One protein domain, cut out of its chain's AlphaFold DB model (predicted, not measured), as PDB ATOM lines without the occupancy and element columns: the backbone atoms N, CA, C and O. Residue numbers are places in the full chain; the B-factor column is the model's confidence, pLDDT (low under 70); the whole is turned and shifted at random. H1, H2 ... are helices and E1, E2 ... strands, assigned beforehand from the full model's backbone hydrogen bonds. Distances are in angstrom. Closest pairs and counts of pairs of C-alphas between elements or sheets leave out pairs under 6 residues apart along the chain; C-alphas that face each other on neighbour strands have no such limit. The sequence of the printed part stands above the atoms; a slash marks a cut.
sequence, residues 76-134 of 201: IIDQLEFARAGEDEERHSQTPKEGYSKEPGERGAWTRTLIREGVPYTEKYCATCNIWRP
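Overview. This is residues 76 to 134 of the 201 residues of the protein "S-acyltransferase" of Dunaliella tertiolecta (UniProt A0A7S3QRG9). A small, twisted sheet of four strands has one helix, H1, over one face, with the first part of H1 nearest the sheet at E1 and E2. Beyond it, residues 85 to 93 stick out, and they belong to the end of H1 and the long loop leading back to E1. The 59 printed residues hold H1, E1, E2, E3 and E4 in that order, a mixed class; the antiparallel sheet runs E1, E2, E3, E4. The whole is elongated, 41 by 26 by 19 A, and only just loose, close to compact, with a radius of gyration of the C-alphas of 12.9 A.

Arrangement. E2, residues 110 to 116, and E3, residues 119 to 126, form a hairpin, with N 114 and O 121 2.8 A apart. E1, residues 100 to 102, and E2 form a hairpin, with N 101 and O 111 2.9 A apart. E3 and E4, residues 131 to 133, form a hairpin, with N 126 and O 131 2.8 A apart. The four make a meander, each strand the antiparallel neighbour of the one before. H1, residues 76 to 86, is on the sheet at a height of 11.4 A, over E1 and E2; its closest C-alphas to E2 are those of Ile 77 and Trp 110, 7.8 A. In H1 every O i to N i+4 pair is within hydrogen-bond range.

Along the chain. E3 measures 22.7 A, E2 19.4 A, H1 15.5 A, E1 7.2 A and E4 5.8 A. C-alpha 76 begins H1 at (-38.900, 9.541, 6.527), and C-alpha 133 ends E4 at (-41.709, 14.750, -7.546).

Size, cuts and confidence. The C-alphas of Glu 89 and Glu 117 are farthest apart, 41.3 A. The printed part has no cut. The link from H1 to E1 is long, 13 residues. Residues 86 to 98 and 104 to 108 have pLDDT under 70.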
ATOM      1  N   ILE A  76     -39.671   8.385   6.052       86.06
ATOM      2  CA  ILE A  76     -38.900   9.541   6.527       86.06
ATOM      3  C   ILE A  76     -39.833  10.728   6.754       86.06
ATOM      4  O   ILE A  76     -39.674  11.446   7.738       86.06
ATOM      5  N   ILE A  77     -40.825  10.921   5.885       85.75
ATOM      6  CA  ILE A  77     -41.825  11.978   6.051       85.75
ATOM      7  C   ILE A  77     -42.630  11.746   7.328       85.75
ATOM      8  O   ILE A  77     -42.832  12.691   8.086       85.75
ATOM      9  N   ASP A  78     -43.032  10.505   7.598       86.25
ATOM     10  CA  ASP A  78     -43.799  10.165   8.801       86.25
ATOM     11  C   ASP A  78     -42.985  10.416  10.074       86.25
ATOM     12  O   ASP A  78     -43.485  11.012  11.025       86.25
ATOM     13  N   GLN A  79     -41.701  10.047  10.071       86.31
ATOM     14  CA  GLN A  79     -40.786  10.355  11.175       86.31
ATOM     15  C   GLN A  79     -40.638  11.861  11.401       86.31
ATOM     16  O   GLN A  79     -40.663  12.315  12.542       86.31
ATOM     17  N   LEU A  80     -40.464  12.634  10.326       83.62
ATOM     18  CA  LEU A  80     -40.278  14.080  10.411       83.62
ATOM     19  C   LEU A  80     -41.559  14.801  10.859       83.62
ATOM     20  O   LEU A  80     -41.485  15.807  11.560       83.62
ATOM     21  N   GLU A  81     -42.733  14.300  10.475       84.00
ATOM     22  CA  GLU A  81     -44.016  14.833  10.942       84.00
ATOM     23  C   GLU A  81     -44.313  14.455  12.391       84.00
ATOM     24  O   GLU A  81     -44.768  15.313  13.143       84.00
ATOM     25  N   PHE A  82     -44.002  13.223  12.802       83.00
ATOM     26  CA  PHE A  82     -44.126  12.789  14.194       83.00
ATOM     27  C   PHE A  82     -43.198  13.580  15.122       83.00
ATOM     28  O   PHE A  82     -43.644  14.071  16.156       83.00
ATOM     29  N   ALA A  83     -41.931  13.764  14.729       77.94
ATOM     30  CA  ALA A  83     -40.978  14.581  15.476       77.94
ATOM     31  C   ALA A  83     -41.496  16.015  15.647       77.94
ATOM     32  O   ALA A  83     -41.551  16.517  16.762       77.94
ATOM     33  N   ARG A  84     -41.988  16.630  14.563       74.06
ATOM     34  CA  ARG A  84     -42.538  17.989  14.611       74.06
ATOM     35  C   ARG A  84     -43.804  18.107  15.469       74.06
ATOM     36  O   ARG A  84     -44.012  19.151  16.068       74.06
ATOM     37  N   ALA A  85     -44.646  17.073  15.528       73.25
ATOM     38  CA  ALA A  85     -45.831  17.054  16.390       73.25
ATOM     39  C   ALA A  85     -45.485  16.907  17.886       73.25
ATOM     40  O   ALA A  85     -46.258  17.338  18.733       73.25
ATOM     41  N   GLY A  86     -44.333  16.308  18.211       66.00
ATOM     42  CA  GLY A  86     -43.811  16.238  19.581       66.00
ATOM     43  C   GLY A  86     -43.051  17.492  20.033       66.00
ATOM     44  O   GLY A  86     -42.806  17.658  21.221       66.00
ATOM     45  N   GLU A  87     -42.684  18.383  19.106       59.44
ATOM     46  CA  GLU A  87     -41.904  19.604  19.369       59.44
ATOM     47  C   GLU A  87     -42.746  20.804  19.850       59.44
ATOM     48  O   GLU A  87     -42.176  21.849  20.167       59.44
ATOM     49  N   ASP A  88     -44.074  20.674  19.975       53.84
ATOM     50  CA  ASP A  88     -44.930  21.723  20.561       53.84
ATOM     51  C   ASP A  88     -44.685  21.926  22.081       53.84
ATOM     52  O   ASP A  88     -45.163  22.914  22.643       53.84
ATOM     53  N   GLU A  89     -43.904  21.060  22.750       53.03
ATOM     54  CA  GLU A  89     -43.607  21.164  24.191       53.03
ATOM     55  C   GLU A  89     -42.197  21.654  24.567       53.03
ATOM     56  O   GLU A  89     -42.035  22.162  25.677       53.03
ATOM     57  N   GLU A  90     -41.177  21.604  23.698       41.78
ATOM     58  CA  GLU A  90     -39.828  22.008  24.128       41.78
ATOM     59  C   GLU A  90     -39.013  22.762  23.070       41.78
ATOM     60  O   GLU A  90     -38.673  22.300  21.983       41.78
ATOM     61  N   ARG A  91     -38.699  24.003  23.441       54.12
ATOM     62  CA  ARG A  91     -37.902  24.974  22.704       54.12
ATOM     63  C   ARG A  91     -36.488  24.436  22.449       54.12
ATOM     64  O   ARG A  91     -35.751  24.180  23.391       54.12
ATOM     65  N   HIS A  92     -36.089  24.527  21.179       44.34
ATOM     66  CA  HIS A  92     -34.723  24.649  20.641       44.34
ATOM     67  C   HIS A  92     -34.083  23.380  20.036       44.34
ATOM     68  O   HIS A  92     -33.735  22.432  20.723       44.34
ATOM     69  N   SER A  93     -33.741  23.506  18.743       42.31
ATOM     70  CA  SER A  93     -32.593  22.854  18.094       42.31
ATOM     71  C   SER A  93     -32.728  21.358  17.771       42.31
ATOM     72  O   SER A  93     -31.958  20.536  18.266       42.31
ATOM     73  N   GLN A  94     -33.581  21.011  16.808       45.91
ATOM     74  CA  GLN A  94     -33.331  19.821  15.991       45.91
ATOM     75  C   GLN A  94     -32.930  20.259  14.585       45.91
ATOM     76  O   GLN A  94     -33.705  20.815  13.809       45.91
ATOM     77  N   THR A  95     -31.646  20.074  14.294       43.03
ATOM     78  CA  THR A  95     -31.061  20.222  12.965       43.03
ATOM     79  C   THR A  95     -31.870  19.384  11.968       43.03
ATOM     80  O   THR A  95     -32.029  18.184  12.211       43.03
ATOM     81  N   PRO A  96     -32.369  19.952  10.854       51.41
ATOM     82  CA  PRO A  96     -32.968  19.148   9.797       51.41
ATOM     83  C   PRO A  96     -31.983  18.038   9.408       51.41
ATOM     84  O   PRO A  96     -30.802  18.331   9.213       51.41
ATOM     85  N   LYS A  97     -32.432  16.774   9.320       57.53
ATOM     86  CA  LYS A  97     -31.612  15.694   8.734       57.53
ATOM     87  C   LYS A  97     -31.031  16.221   7.418       57.53
ATOM     88  O   LYS A  97     -31.803  16.732   6.603       57.53
ATOM     89  N   GLU A  98     -29.706  16.146   7.247       65.56
ATOM     90  CA  GLU A  98     -28.988  16.740   6.108       65.56
ATOM     91  C   GLU A  98     -29.747  16.511   4.792       65.56
ATOM     92  O   GLU A  98     -30.005  15.377   4.387       65.56
ATOM     93  N   GLY A  99     -30.159  17.609   4.157       73.88
ATOM     94  CA  GLY A  99     -30.845  17.594   2.868       73.88
ATOM     95  C   GLY A  99     -32.374  17.648   2.901       73.88
ATOM     96  O   GLY A  99     -32.934  17.852   1.832       73.88
ATOM     97  N   TYR A 100     -33.065  17.532   4.044       83.25
ATOM     98  CA  TYR A 100     -34.535  17.653   4.118       83.25
ATOM     99  C   TYR A 100     -34.978  18.993   4.712       83.25
ATOM    100  O   TYR A 100     -34.422  19.472   5.695       83.25
ATOM    101  N   SER A 101     -36.024  19.589   4.149       83.44
ATOM    102  CA  SER A 101     -36.623  20.828   4.653       83.44
ATOM    103  C   SER A 101     -38.123  20.876   4.355       83.44
ATOM    104  O   SER A 101     -38.632  20.100   3.549       83.44
ATOM    105  N   LYS A 102     -38.866  21.751   5.037       81.50
ATOM    106  CA  LYS A 102     -40.297  21.981   4.789       81.50
ATOM    107  C   LYS A 102     -40.506  23.457   4.494       81.50
ATOM    108  O   LYS A 102     -40.052  24.297   5.268       81.50
ATOM    109  N   GLU A 103     -41.157  23.768   3.376       75.88
ATOM    110  CA  GLU A 103     -41.410  25.160   2.994       75.88
ATOM    111  C   GLU A 103     -42.264  25.872   4.069       75.88
ATOM    112  O   GLU A 103     -43.203  25.270   4.598       75.88
ATOM    113  N   PRO A 104     -41.956  27.131   4.430       62.94
ATOM    114  CA  PRO A 104     -42.740  27.871   5.414       62.94
ATOM    115  C   PRO A 104     -44.143  28.210   4.873       62.94
ATOM    116  O   PRO A 104     -44.282  28.786   3.797       62.94
ATOM    117  N   GLY A 105     -45.186  27.839   5.625       60.28
ATOM    118  CA  GLY A 105     -46.605  28.065   5.308       60.28
ATOM    119  C   GLY A 105     -47.514  26.927   5.802       60.28
ATOM    120  O   GLY A 105     -47.049  25.805   5.998       60.28
ATOM    121  N   GLU A 106     -48.818  27.187   5.974       46.84
ATOM    122  CA  GLU A 106     -49.805  26.239   6.551       46.84
ATOM    123  C   GLU A 106     -49.923  24.899   5.795       46.84
ATOM    124  O   GLU A 106     -50.362  23.901   6.357       46.84
ATOM    125  N   ARG A 107     -49.495  24.843   4.524       57.72
ATOM    126  CA  ARG A 107     -49.493  23.633   3.674       57.72
ATOM    127  C   ARG A 107     -48.113  23.292   3.097       57.72
ATOM    128  O   ARG A 107     -48.031  22.648   2.053       57.72
ATOM    129  N   GLY A 108     -47.041  23.767   3.732       65.44
ATOM    130  CA  GLY A 108     -45.670  23.654   3.227       65.44
ATOM    131  C   GLY A 108     -45.306  22.245   2.752       65.44
ATOM    132  O   GLY A 108     -45.410  21.283   3.518       65.44
ATOM    133  N   ALA A 109     -44.878  22.117   1.494       82.25
ATOM    134  CA  ALA A 109     -44.425  20.842   0.951       82.25
ATOM    135  C   ALA A 109     -43.048  20.483   1.525       82.25
ATOM    136  O   ALA A 109     -42.182  21.347   1.678       82.25
ATOM    137  N   TRP A 110     -42.838  19.200   1.814       88.94
ATOM    138  CA  TRP A 110     -41.507  18.685   2.123       88.94
ATOM    139  C   TRP A 110     -40.615  18.764   0.888       88.94
ATOM    140  O   TRP A 110     -41.060  18.513  -0.233       88.94
ATOM    141  N   THR A 111     -39.348  19.086   1.088       90.19
ATOM    142  CA  THR A 111     -38.325  19.154   0.052       90.19
ATOM    143  C   THR A 111     -37.105  18.358   0.474       90.19
ATOM    144  O   THR A 111     -36.763  18.330   1.655       90.19
ATOM    145  N   ARG A 112     -36.455  17.703  -0.489       88.75
ATOM    146  CA  ARG A 112     -35.168  17.038  -0.282       88.75
ATOM    147  C   ARG A 112     -34.167  17.453  -1.347       88.75
ATOM    148  O   ARG A 112     -34.524  17.514  -2.522       88.75
ATOM    149  N   THR A 113     -32.930  17.714  -0.957       88.81
ATOM    150  CA  THR A 113     -31.822  18.007  -1.867       88.81
ATOM    151  C   THR A 113     -30.958  16.763  -2.023       88.81
ATOM    152  O   THR A 113     -30.486  16.192  -1.047       88.81
ATOM    153  N   LEU A 114     -30.764  16.342  -3.269       87.62
ATOM    154  CA  LEU A 114     -29.972  15.181  -3.656       87.62
ATOM    155  C   LEU A 114     -28.836  15.637  -4.576       87.62
ATOM    156  O   LEU A 114     -28.980  16.614  -5.306       87.62
ATOM    157  N   ILE A 115     -27.713  14.920  -4.575       88.69
ATOM    158  CA  ILE A 115     -26.598  15.165  -5.499       88.69
ATOM    159  C   ILE A 115     -26.598  14.051  -6.542       88.69
ATOM    160  O   ILE A 115     -26.534  12.873  -6.198       88.69
ATOM    161  N   ARG A 116     -26.657  14.413  -7.825       85.50
ATOM    162  CA  ARG A 116     -26.483  13.474  -8.941       85.50
ATOM    163  C   ARG A 116     -25.372  13.995  -9.834       85.50
ATOM    164  O   ARG A 116     -25.443  15.128 -10.287       85.50
ATOM    165  N   GLU A 117     -24.345  13.172 -10.052       91.62
ATOM    166  CA  GLU A 117     -23.182  13.529 -10.887       91.62
ATOM    167  C   GLU A 117     -22.512  14.850 -10.448       91.62
ATOM    168  O   GLU A 117     -22.079  15.655 -11.262       91.62
ATOM    169  N   GLY A 118     -22.459  15.103  -9.134       89.56
ATOM    170  CA  GLY A 118     -21.888  16.332  -8.565       89.56
ATOM    171  C   GLY A 118     -22.794  17.567  -8.644       89.56
ATOM    172  O   GLY A 118     -22.437  18.607  -8.098       89.56
ATOM    173  N   VAL A 119     -23.979  17.467  -9.258       88.75
ATOM    174  CA  VAL A 119     -24.944  18.569  -9.358       88.75
ATOM    175  C   VAL A 119     -26.053  18.392  -8.311       88.75
ATOM    176  O   VAL A 119     -26.733  17.357  -8.310       88.75
ATOM    177  N   PRO A 120     -26.272  19.373  -7.414       87.12
ATOM    178  CA  PRO A 120     -27.387  19.334  -6.480       87.12
ATOM    179  C   PRO A 120     -28.712  19.607  -7.206       87.12
ATOM    180  O   PRO A 120     -28.826  20.538  -8.003       87.12
ATOM    181  N   TYR A 121     -29.743  18.825  -6.899       87.62
ATOM    182  CA  TYR A 121     -31.117  19.060  -7.337       87.62
ATOM    183  C   TYR A 121     -32.081  18.856  -6.172       87.62
ATOM    184  O   TYR A 121     -31.829  18.067  -5.265       87.62
ATOM    185  N   THR A 122     -33.187  19.597  -6.186       87.69
ATOM    186  CA  THR A 122     -34.191  19.550  -5.118       87.69
ATOM    187  C   THR A 122     -35.477  18.931  -5.636       87.69
ATOM    188  O   THR A 122     -36.004  19.343  -6.670       87.69
ATOM    189  N   GLU A 123     -35.994  17.957  -4.899       90.62
ATOM    190  CA  GLU A 123     -37.283  17.327  -5.145       90.62
ATOM    191  C   GLU A 123     -38.296  17.805  -4.115       90.62
ATOM    192  O   GLU A 123     -37.970  17.998  -2.943       90.62
ATOM    193  N   LYS A 124     -39.544  17.976  -4.549       91.25
ATOM    194  CA  LYS A 124     -40.649  18.346  -3.662       91.25
ATOM    195  C   LYS A 124     -41.569  17.153  -3.460       91.25
ATOM    196  O   LYS A 124     -42.020  16.543  -4.426       91.25
ATOM    197  N   TYR A 125     -41.935  16.860  -2.228       91.81
ATOM    198  CA  TYR A 125     -42.909  15.827  -1.925       91.81
ATOM    199  C   TYR A 125     -44.310  16.242  -2.394       91.81
ATOM    200  O   TYR A 125     -44.677  17.424  -2.375       91.81
ATOM    201  N   CYS A 126     -45.089  15.271  -2.857       92.44
ATOM    202  CA  CYS A 126     -46.514  15.398  -3.118       92.44
ATOM    203  C   CYS A 126     -47.258  14.482  -2.149       92.44
ATOM    204  O   CYS A 126     -47.200  13.263  -2.294       92.44
ATOM    205  N   ALA A 127     -47.974  15.073  -1.191       90.44
ATOM    206  CA  ALA A 127     -48.752  14.325  -0.205       90.44
ATOM    207  C   ALA A 127     -49.953  13.592  -0.827       90.44
ATOM    208  O   ALA A 127     -50.303  12.511  -0.379       90.44
ATOM    209  N   THR A 128     -50.555  14.136  -1.892       90.75
ATOM    210  CA  THR A 128     -51.693  13.499  -2.580       90.75
ATOM    211  C   THR A 128     -51.288  12.205  -3.283       90.75
ATOM    212  O   THR A 128     -51.991  11.205  -3.209       90.75
ATOM    213  N   CYS A 129     -50.147  12.216  -3.977       92.56
ATOM    214  CA  CYS A 129     -49.663  11.065  -4.742       92.56
ATOM    215  C   CYS A 129     -48.665  10.197  -3.959       92.56
ATOM    216  O   CYS A 129     -48.239   9.170  -4.477       92.56
ATOM    217  N   ASN A 130     -48.270  10.607  -2.750       93.12
ATOM    218  CA  ASN A 130     -47.239   9.979  -1.919       93.12
ATOM    219  C   ASN A 130     -45.876   9.793  -2.611       93.12
ATOM    220  O   ASN A 130     -45.173   8.818  -2.357       93.12
ATOM    221  N   ILE A 131     -45.470  10.728  -3.476       92.94
ATOM    222  CA  ILE A 131     -44.199  10.638  -4.216       92.94
ATOM    223  C   ILE A 131     -43.312  11.863  -4.014       92.94
ATOM    224  O   ILE A 131     -43.791  12.992  -3.879       92.94
ATOM    225  N   TRP A 132     -42.003  11.651  -4.103       93.06
ATOM    226  CA  TRP A 132     -41.053  12.716  -4.395       93.06
ATOM    227  C   TRP A 132     -41.127  13.051  -5.875       93.06
ATOM    228  O   TRP A 132     -40.865  12.209  -6.731       93.06
ATOM    229  N   ARG A 133     -41.545  14.278  -6.176       92.88
ATOM    230  CA  ARG A 133     -41.709  14.750  -7.546       92.88
ATOM    231  C   ARG A 133     -40.341  14.863  -8.218       92.88
ATOM    232  O   ARG A 133     -39.522  15.648  -7.730       92.88
ATOM    233  N   PRO A 134     -40.114  14.172  -9.353       92.31
ATOM    234  CA  PRO A 134     -38.936  14.408 -10.175       92.31
ATOM    235  C   PRO A 134     -38.803  15.892 -10.553       92.31
ATOM    236  O   PRO A 134     -39.815  16.609 -10.600       92.31
TER     237      PRO A 134